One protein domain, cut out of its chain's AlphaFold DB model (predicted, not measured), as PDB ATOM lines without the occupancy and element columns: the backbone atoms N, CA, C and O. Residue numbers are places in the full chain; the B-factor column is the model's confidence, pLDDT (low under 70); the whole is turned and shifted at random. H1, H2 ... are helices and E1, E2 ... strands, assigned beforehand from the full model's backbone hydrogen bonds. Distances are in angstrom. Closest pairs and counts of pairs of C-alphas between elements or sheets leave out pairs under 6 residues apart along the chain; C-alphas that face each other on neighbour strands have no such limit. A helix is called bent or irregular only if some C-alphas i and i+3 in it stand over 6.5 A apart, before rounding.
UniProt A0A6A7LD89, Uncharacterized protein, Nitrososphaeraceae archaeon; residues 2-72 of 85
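What this domain is: This is residues 2 to 72 of the 85 residues of an uncharacterized protein of Nitrososphaeraceae archaeon (UniProt A0A6A7LD89). Look first for one strongly twisted, curled sheet of four strands, with helix H2 packed along one face and helix H3 covering E1 and E2 at one end. The short H1 is on the same face as H2, beside the strands. The printed part has 71 residues, with three named helices and four named strands in the order H1 E1 E2 H2 E3 E4 H3. The sheet runs E1 E2 E4 E3, antiparallel throughout, and the class is mixed, helices and strands. The whole is compact, with a radius of gyration of the C-alphas of 12.5 A and spans of 35 by 25 by 21 A.

How they stand to each other: Pass H1, residues 2 to 5, and enter the sheet at E1, residues 6 to 11, an edge strand. It forms a hairpin with E2, residues 14 to 22; look at N 9 and O 16, 2.9 A apart. On the other side of E2 is E4, residues 53 to 60, antiparallel at 161 degrees, with N 19 and O 57 2.9 A apart. E4 forms a hairpin with the other edge strand, E3, residues 43 to 46, where N 45 and O 54 are 2.9 A apart. H1 is on the sheet at a height of 5.6 A, over none of the strands, its local plane fitted to just 6 C-alphas. H2, residues 23 to 35, lies over E2 at a height of 7.4 A, along the strands at 17 degrees to E2 on the local plane. The closest C-alphas of H2 and E4 are those of Glu 23 and Tyr 54, 5.5 A apart. E2, H2 and E3 make a split strand-helix-strand unit, two strands running the same way with E4 between them, and its crossover is right-handed. H3, residues 62 to 71, has a height of 9.3 A; it lies over E2 and only just over E1, where 3 of its C-alphas fall, slantwise at 45 degrees to E2 on the local plane. The closest C-alphas of H3 and E2 are those of Lys 62 and Pro 15, 6.0 A apart. With H2 and H3 on one face, sheet and helices make two layers. H2 and H3 are apart. Every O i to N i+4 pair is within hydrogen-bond range in H3, 6 of 9 are in H2, and H1 is too short for one.

Where its parts are: Find C-alpha 2 at (166.979, 110.158, 15.379), where H1 begins; it is 5.7 A long. E1 measures 15.5 A, and E2 runs 26.0 A from C-alpha 14 at (172.595, 119.267, 30.609). H2 covers 19.1 A and is irregular, with C-alphas 24 and 27 8.0 A apart. E3 measures 10.5 A and E4 23.9 A. H3 runs 14.0 A to C-alpha 71 at (178.272, 107.054, 16.629).

The domain as a whole: The C-alphas of Gly 51 and Lys 70 are the two farthest apart, at 36.3 A. The printed part has no cut, and no link is long. Mean pLDDT of the printed part is 85.6; residues 2 to 6 and residue 72 are under 70.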
ATOM      1  N   LEU A   2     166.583 108.934  14.630       54.44
ATOM      2  CA  LEU A   2     166.979 110.158  15.379       54.44
ATOM      3  C   LEU A   2     167.863 111.136  14.598       54.44
ATOM      4  O   LEU A   2     167.879 112.319  14.898       54.44
ATOM      5  N   LEU A   3     168.622 110.656  13.617       54.25
ATOM      6  CA  LEU A   3     169.657 111.463  12.959       54.25
ATOM      7  C   LEU A   3     169.086 112.537  12.007       54.25
ATOM      8  O   LEU A   3     169.747 113.543  11.753       54.25
ATOM      9  N   ALA A   4     167.855 112.352  11.517       58.09
ATOM     10  CA  ALA A   4     167.168 113.300  10.637       58.09
ATOM     11  C   ALA A   4     166.302 114.289  11.439       58.09
ATOM     12  O   ALA A   4     166.552 115.497  11.385       58.09
ATOM     13  N   ASP A   5     165.378 113.759  12.251       66.12
ATOM     14  CA  ASP A   5     164.330 114.541  12.936       66.12
ATOM     15  C   ASP A   5     164.554 114.698  14.451       66.12
ATOM     16  O   ASP A   5     163.794 115.372  15.152       66.12
ATOM     17  N   GLY A   6     165.587 114.046  14.983       69.94
ATOM     18  CA  GLY A   6     166.027 114.201  16.364       69.94
ATOM     19  C   GLY A   6     167.067 115.308  16.516       69.94
ATOM     20  O   GLY A   6     167.756 115.706  15.574       69.94
ATOM     21  N   ASN A   7     167.175 115.814  17.738       78.25
ATOM     22  CA  ASN A   7     168.115 116.849  18.130       78.25
ATOM     23  C   ASN A   7     168.750 116.488  19.480       78.25
ATOM     24  O   ASN A   7     168.063 116.013  20.382       78.25
ATOM     25  N   VAL A   8     170.050 116.740  19.619       80.69
ATOM     26  CA  VAL A   8     170.743 116.761  20.908       80.69
ATOM     27  C   VAL A   8     171.189 118.195  21.165       80.69
ATOM     28  O   VAL A   8     171.938 118.768  20.381       80.69
ATOM     29  N   SER A   9     170.724 118.781  22.265       82.12
ATOM     30  CA  SER A   9     171.032 120.166  22.639       82.12
ATOM     31  C   SER A   9     171.537 120.245  24.074       82.12
ATOM     32  O   SER A   9     171.148 119.433  24.908       82.12
ATOM     33  N   ILE A  10     172.389 121.222  24.384       84.38
ATOM     34  CA  ILE A  10     172.833 121.474  25.759       84.38
ATOM     35  C   ILE A  10     171.969 122.588  26.343       84.38
ATOM     36  O   ILE A  10     171.989 123.719  25.863       84.38
ATOM     37  N   LYS A  11     171.219 122.287  27.406       82.44
ATOM     38  CA  LYS A  11     170.401 123.263  28.131       82.44
ATOM     39  C   LYS A  11     170.894 123.360  29.568       82.44
ATOM     40  O   LYS A  11     170.800 122.392  30.313       82.44
ATOM     41  N   LYS A  12     171.418 124.529  29.958       87.44
ATOM     42  CA  LYS A  12     172.014 124.761  31.293       87.44
ATOM     43  C   LYS A  12     173.083 123.711  31.662       87.44
ATOM     44  O   LYS A  12     173.094 123.204  32.775       87.44
ATOM     45  N   GLY A  13     173.931 123.334  30.702       85.06
ATOM     46  CA  GLY A  13     174.969 122.308  30.889       85.06
ATOM     47  C   GLY A  13     174.478 120.854  30.826       85.06
ATOM     48  O   GLY A  13     175.294 119.942  30.890       85.06
ATOM     49  N   ILE A  14     173.174 120.614  30.658       85.38
ATOM     50  CA  ILE A  14     172.595 119.267  30.609       85.38
ATOM     51  C   ILE A  14     172.281 118.895  29.153       85.38
ATOM     52  O   ILE A  14     171.574 119.655  28.482       85.38
ATOM     53  N   PRO A  15     172.757 117.741  28.648       85.88
ATOM     54  CA  PRO A  15     172.388 117.269  27.322       85.88
ATOM     55  C   PRO A  15     170.932 116.788  27.307       85.88
ATOM     56  O   PRO A  15     170.515 115.954  28.114       85.88
ATOM     57  N   ILE A  16     170.162 117.311  26.360       87.12
ATOM     58  CA  ILE A  16     168.761 116.989  26.116       87.12
ATOM     59  C   ILE A  16     168.650 116.333  24.749       87.12
ATOM     60  O   ILE A  16     168.988 116.949  23.737       87.12
ATOM     61  N   VAL A  17     168.126 115.111  24.734       88.00
ATOM     62  CA  VAL A  17     167.717 114.415  23.515       88.00
ATOM     63  C   VAL A  17     166.256 114.758  23.265       88.00
ATOM     64  O   VAL A  17     165.410 114.582  24.143       88.00
ATOM     65  N   ALA A  18     165.959 115.268  22.078       88.56
ATOM     66  CA  ALA A  18     164.620 115.623  21.647       88.56
ATOM     67  C   ALA A  18     164.296 114.948  20.315       88.56
ATOM     68  O   ALA A  18     165.147 114.842  19.433       88.56
ATOM     69  N   PHE A  19     163.056 114.501  20.165       88.88
ATOM     70  CA  PHE A  19     162.549 113.910  18.935       88.88
ATOM     71  C   PHE A  19     161.189 114.520  18.619       88.88
ATOM     72  O   PHE A  19     160.296 114.523  19.471       88.88
ATOM     73  N   HIS A  20     161.062 115.071  17.413       89.00
ATOM     74  CA  HIS A  20     159.880 115.796  16.959       89.00
ATOM     75  C   HIS A  20     159.362 115.157  15.674       89.00
ATOM     76  O   HIS A  20     160.144 114.892  14.769       89.00
ATOM     77  N   GLN A  21     158.055 114.925  15.592       90.25
ATOM     78  CA  GLN A  21     157.413 114.335  14.417       90.25
ATOM     79  C   GLN A  21     156.085 115.027  14.121       90.25
ATOM     80  O   GLN A  21     155.425 115.530  15.032       90.25
ATOM     81  N   GLN A  22     155.697 115.066  12.846       89.94
ATOM     82  CA  GLN A  22     154.356 115.508  12.454       89.94
ATOM     83  C   GLN A  22     153.315 114.462  12.861       89.94
ATOM     84  O   GLN A  22     153.636 113.296  13.082       89.94
ATOM     85  N   GLU A  23     152.052 114.873  12.949       89.44
ATOM     86  CA  GLU A  23     150.942 113.979  13.303       89.44
ATOM     87  C   GLU A  23     150.831 112.741  12.404       89.44
ATOM     88  O   GLU A  23     150.583 111.650  12.916       89.44
ATOM     89  N   ILE A  24     151.117 112.881  11.105       87.62
ATOM     90  CA  ILE A  24     151.158 111.761  10.149       87.62
ATOM     91  C   ILE A  24     152.131 110.646  10.572       87.62
ATOM     92  O   ILE A  24     151.885 109.475  10.301       87.62
ATOM     93  N   ASP A  25     153.187 111.001  11.309       86.38
ATOM     94  CA  ASP A  25     154.258 110.112  11.755       86.38
ATOM     95  C   ASP A  25     154.213 109.863  13.268       86.38
ATOM     96  O   ASP A  25     155.172 109.357  13.856       86.38
ATOM     97  N   LYS A  26     153.091 110.177  13.932       84.56
ATOM     98  CA  LYS A  26     152.938 110.028  15.387       84.56
ATOM     99  C   LYS A  26     153.342 108.636  15.878       84.56
ATOM    100  O   LYS A  26     154.029 108.525  16.887       84.56
ATOM    101  N   GLY A  27     153.014 107.575  15.138       87.69
ATOM    102  CA  GLY A  27     153.389 106.208  15.515       87.69
ATOM    103  C   GLY A  27     154.903 105.997  15.695       87.69
ATOM    104  O   GLY A  27     155.316 105.140  16.474       87.69
ATOM    105  N   GLN A  28     155.748 106.795  15.034       88.44
ATOM    106  CA  GLN A  28     157.200 106.750  15.222       88.44
ATOM    107  C   GLN A  28     157.625 107.296  16.586       88.44
ATOM    108  O   GLN A  28     158.583 106.792  17.173       88.44
ATOM    109  N   ILE A  29     156.911 108.292  17.123       89.69
ATOM    110  CA  ILE A  29     157.217 108.865  18.436       89.69
ATOM    111  C   ILE A  29     156.909 107.876  19.562       89.69
ATOM    112  O   ILE A  29     157.693 107.747  20.503       89.69
ATOM    113  N   ASP A  30     155.821 107.116  19.424       89.69
ATOM    114  CA  ASP A  30     155.414 106.093  20.388       89.69
ATOM    115  C   ASP A  30     156.374 104.895  20.367       89.69
ATOM    116  O   ASP A  30     156.814 104.413  21.419       89.69
ATOM    117  N   LYS A  31     156.782 104.462  19.164       90.31
ATOM    118  CA  LYS A  31     157.829 103.444  18.982       90.31
ATOM    119  C   LYS A  31     159.151 103.897  19.587       90.31
ATOM    120  O   LYS A  31     159.779 103.130  20.312       90.31
ATOM    121  N   PHE A  32     159.554 105.143  19.336       88.06
ATOM    122  CA  PHE A  32     160.776 105.704  19.900       88.06
ATOM    123  C   PHE A  32     160.728 105.727  21.431       88.06
ATOM    124  O   PHE A  32     161.642 105.212  22.070       88.06
ATOM    125  N   ARG A  33     159.644 106.248  22.022       90.19
ATOM    126  CA  ARG A  33     159.444 106.283  23.479       90.19
ATOM    127  C   ARG A  33     159.575 104.893  24.102       90.19
ATOM    128  O   ARG A  33     160.250 104.748  25.120       90.19
ATOM    129  N   THR A  34     158.962 103.891  23.475       91.38
ATOM    130  CA  THR A  34     159.037 102.490  23.908       91.38
ATOM    131  C   THR A  34     160.457 101.940  23.789       91.38
ATOM    132  O   THR A  34     160.965 101.347  24.738       91.38
ATOM    133  N   PHE A  35     161.129 102.186  22.661       88.69
ATOM    134  CA  PHE A  35     162.492 101.724  22.399       88.69
ATOM    135  C   PHE A  35     163.493 102.242  23.438       88.69
ATOM    136  O   PHE A  35     164.261 101.461  23.996       88.69
ATOM    137  N   VAL A  36     163.442 103.539  23.761       86.12
ATOM    138  CA  VAL A  36     164.315 104.139  24.787       86.12
ATOM    139  C   VAL A  36     163.813 103.930  26.218       86.12
ATOM    140  O   VAL A  36     164.414 104.447  27.157       86.12
ATOM    141  N   LYS A  37     162.691 103.218  26.396       89.25
ATOM    142  CA  LYS A  37     162.018 102.998  27.687       89.25
ATOM    143  C   LYS A  37     161.765 104.301  28.463       89.25
ATOM    144  O   LYS A  37     161.879 104.346  29.685       89.25
ATOM    145  N   SER A  38     161.427 105.380  27.754       88.12
ATOM    146  CA  SER A  38     161.218 106.692  28.371       88.12
ATOM    147  C   SER A  38     159.803 106.829  28.925       88.12
ATOM    148  O   SER A  38     158.806 106.657  28.222       88.12
ATOM    149  N   THR A  39     159.698 107.228  30.189       91.06
ATOM    150  CA  THR A  39     158.415 107.536  30.835       91.06
ATOM    151  C   THR A  39     157.930 108.957  30.548       91.06
ATOM    152  O   THR A  39     156.769 109.261  30.817       91.06
ATOM    153  N   HIS A  40     158.770 109.805  29.940       91.75
ATOM    154  CA  HIS A  40     158.468 111.212  29.685       91.75
ATOM    155  C   HIS A  40     157.207 111.381  28.833       91.75
ATOM    156  O   HIS A  40     156.920 110.592  27.928       91.75
ATOM    157  N   LYS A  41     156.448 112.436  29.135       92.00
ATOM    158  CA  LYS A  41     155.223 112.767  28.413       92.00
ATOM    159  C   LYS A  41     155.550 113.196  26.984       92.00
ATOM    160  O   LYS A  41     156.463 113.989  26.758       92.00
ATOM    161  N   ILE A  42     154.749 112.719  26.036       92.94
ATOM    162  CA  ILE A  42     154.747 113.231  24.669       92.94
ATOM    163  C   ILE A  42     153.944 114.535  24.662       92.94
ATOM    164  O   ILE A  42     152.747 114.551  24.956       92.94
ATOM    165  N   GLY A  43     154.626 115.638  24.379       93.38
ATOM    166  CA  GLY A  43     154.011 116.930  24.111       93.38
ATOM    167  C   GLY A  43     153.353 116.953  22.734       93.38
ATOM    168  O   GLY A  43     153.760 116.231  21.826       93.38
ATOM    169  N   CYS A  44     152.344 117.804  22.591       93.94
ATOM    170  CA  CYS A  44     151.667 118.091  21.334       93.94
ATOM    171  C   CYS A  44     151.617 119.610  21.168       93.94
ATOM    172  O   CYS A  44     151.277 120.317  22.121       93.94
ATOM    173  N   TYR A  45     151.977 120.115  19.993       92.44
ATOM    174  CA  TYR A  45     151.870 121.533  19.673       92.44
ATOM    175  C   TYR A  45     151.430 121.733  18.224       92.44
ATOM    176  O   TYR A  45     151.702 120.911  17.352       92.44
ATOM    177  N   VAL A  46     150.768 122.858  17.964       93.88
ATOM    178  CA  VAL A  46     150.377 123.267  16.613       93.88
ATOM    179  C   VAL A  46     151.343 124.338  16.132       93.88
ATOM    180  O   VAL A  46     151.546 125.359  16.794       93.88
ATOM    181  N   ASN A  47     151.949 124.122  14.969       91.50
ATOM    182  CA  ASN A  47     152.745 125.148  14.318       91.50
ATOM    183  C   ASN A  47     151.809 126.241  13.784       91.50
ATOM    184  O   ASN A  47     151.110 126.038  12.796       91.50
ATOM    185  N   LYS A  48     151.830 127.421  14.416       92.38
ATOM    186  CA  LYS A  48     150.952 128.551  14.065       92.38
ATOM    187  C   LYS A  48     151.119 129.057  12.627       92.38
ATOM    188  O   LYS A  48     150.194 129.663  12.108       92.38
ATOM    189  N   LYS A  49     152.275 128.833  11.989       91.88
ATOM    190  CA  LYS A  49     152.533 129.279  10.609       91.88
ATOM    191  C   LYS A  49     151.925 128.340   9.573       91.88
ATOM    192  O   LYS A  49     151.475 128.795   8.534       91.88
ATOM    193  N   THR A  50     151.952 127.036   9.841       92.25
ATOM    194  CA  THR A  50     151.533 126.014   8.870       92.25
ATOM    195  C   THR A  50     150.224 125.325   9.247       92.25
ATOM    196  O   THR A  50     149.754 124.488   8.486       92.25
ATOM    197  N   GLY A  51     149.684 125.586  10.440       92.81
ATOM    198  CA  GLY A  51     148.513 124.900  11.000       92.81
ATOM    199  C   GLY A  51     148.740 123.421  11.336       92.81
ATOM    200  O   GLY A  51     147.807 122.736  11.737       92.81
ATOM    201  N   ARG A  52     149.965 122.906  11.177       92.31
ATOM    202  CA  ARG A  52     150.255 121.471  11.321       92.31
ATOM    203  C   ARG A  52     150.484 121.090  12.777       92.31
ATOM    204  O   ARG A  52     151.150 121.825  13.511       92.31
ATOM    205  N   VAL A  53     149.982 119.922  13.157       93.44
ATOM    206  CA  VAL A  53     150.161 119.331  14.483       93.44
ATOM    207  C   VAL A  53     151.475 118.553  14.531       93.44
ATOM    208  O   VAL A  53     151.813 117.803  13.613       93.44
ATOM    209  N   TYR A  54     152.214 118.740  15.618       92.44
ATOM    210  CA  TYR A  54     153.474 118.068  15.891       92.44
ATOM    211  C   TYR A  54     153.454 117.449  17.280       92.44
ATOM    212  O   TYR A  54     152.968 118.041  18.245       92.44
ATOM    213  N   TYR A  55     154.076 116.283  17.383       93.31
ATOM    214  CA  TYR A  55     154.347 115.604  18.634       93.31
ATOM    215  C   TYR A  55     155.831 115.700  18.961       93.31
ATOM    216  O   TYR A  55     156.687 115.669  18.076       93.31
ATOM    217  N   SER A  56     156.144 115.830  20.245       91.38
ATOM    218  CA  SER A  56     157.521 115.949  20.711       91.38
ATOM    219  C   SER A  56     157.742 115.203  22.011       91.38
ATOM    220  O   SER A  56     156.956 115.347  22.944       91.38
ATOM    221  N   ILE A  57     158.857 114.493  22.118       91.62
ATOM    222  CA  ILE A  57     159.347 113.953  23.384       91.62
ATOM    223  C   ILE A  57     160.777 114.436  23.597       91.62
ATOM    224  O   ILE A  57     161.590 114.429  22.674       91.62
ATOM    225  N   SER A  58     161.076 114.879  24.813       90.62
ATOM    226  CA  SER A  58     162.398 115.377  25.183       90.62
ATOM    227  C   SER A  58     162.763 114.925  26.585       90.62
ATOM    228  O   SER A  58     161.927 115.007  27.488       90.62
ATOM    229  N   PHE A  59     164.001 114.486  26.772       90.81
ATOM    230  CA  PHE A  59     164.505 114.027  28.062       90.81
ATOM    231  C   PHE A  59     166.019 114.204  28.161       90.81
ATOM    232  O   PHE A  59     166.731 114.235  27.155       90.81
ATOM    233  N   SER A  60     166.521 114.315  29.390       90.00
ATOM    234  CA  SER A  60     167.959 114.288  29.646       90.00
ATOM    235  C   SER A  60     168.448 112.846  29.713       90.00
ATOM    236  O   SER A  60     167.973 112.070  30.542       90.00
ATOM    237  N   CYS A  61     169.420 112.491  28.881       85.69
ATOM    238  CA  CYS A  61     170.113 111.210  28.971       85.69
ATOM    239  C   CYS A  61     171.549 111.384  28.476       85.69
ATOM    240  O   CYS A  61     171.789 111.456  27.273       85.69
ATOM    241  N   LYS A  62     172.499 111.470  29.415       85.00
ATOM    242  CA  LYS A  62     173.913 111.703  29.095       85.00
ATOM    243  C   LYS A  62     174.507 110.560  28.271       85.00
ATOM    244  O   LYS A  62     175.133 110.829  27.263       85.00
ATOM    245  N   ILE A  63     174.238 109.309  28.652       86.06
ATOM    246  CA  ILE A  63     174.748 108.119  27.946       86.06
ATOM    247  C   ILE A  63     174.299 108.136  26.481       86.06
ATOM    248  O   ILE A  63     175.122 108.066  25.579       86.06
ATOM    249  N   MET A  64     173.000 108.327  26.242       84.56
ATOM    250  CA  MET A  64     172.460 108.381  24.885       84.56
ATOM    251  C   MET A  64     172.990 109.584  24.095       84.56
ATOM    252  O   MET A  64     173.240 109.464  22.901       84.56
ATOM    253  N   ALA A  65     173.164 110.743  24.735       83.56
ATOM    254  CA  ALA A  65     173.752 111.912  24.088       83.56
ATOM    255  C   ALA A  65     175.222 111.676  23.698       83.56
ATOM    256  O   ALA A  65     175.608 112.029  22.586       83.56
ATOM    257  N   ASP A  66     176.004 111.038  24.571       81.88
ATOM    258  CA  ASP A  66     177.398 110.667  24.320       81.88
ATOM    259  C   ASP A  66     177.485 109.626  23.183       81.88
ATOM    260  O   ASP A  66     178.301 109.773  22.273       81.88
ATOM    261  N   ASP A  67     176.593 108.627  23.162       81.81
ATOM    262  CA  ASP A  67     176.509 107.630  22.085       81.81
ATOM    263  C   ASP A  67     176.104 108.254  20.743       81.81
ATOM    264  O   ASP A  67     176.673 107.918  19.704       81.81
ATOM    265  N   ILE A  68     175.160 109.201  20.741       78.00
ATOM    266  CA  ILE A  68     174.799 109.960  19.535       78.00
ATOM    267  C   ILE A  68     175.977 110.823  19.073       78.00
ATOM    268  O   ILE A  68     176.215 110.919  17.873       78.00
ATOM    269  N   ALA A  69     176.736 111.432  19.984       74.19
ATOM    270  CA  ALA A  69     177.914 112.216  19.623       74.19
ATOM    271  C   ALA A  69     179.040 111.341  19.045       74.19
ATOM    272  O   ALA A  69     179.740 111.768  18.127       74.19
ATOM    273  N   LYS A  70     179.205 110.118  19.563       76.00
ATOM    274  CA  LYS A  70     180.256 109.181  19.152       76.00
ATOM    275  C   LYS A  70     179.928 108.428  17.861       76.00
ATOM    276  O   LYS A  70     180.807 108.258  17.021       76.00
ATOM    277  N   TYR A  71     178.692 107.953  17.716       74.25
ATOM    278  CA  TYR A  71     178.272 107.054  16.629       74.25
ATOM    279  C   TYR A  71     177.244 107.669  15.680       74.25
ATOM    280  O   TYR A  71     176.912 107.069  14.656       74.25
ATOM    281  N   GLY A  72     176.700 108.842  16.004       64.25
ATOM    282  CA  GLY A  72     175.746 109.524  15.145       64.25
ATOM    283  C   GLY A  72     176.414 109.955  13.848       64.25
ATOM    284  O   GLY A  72     177.157 110.931  13.807       64.25
TER     285      GLY A  72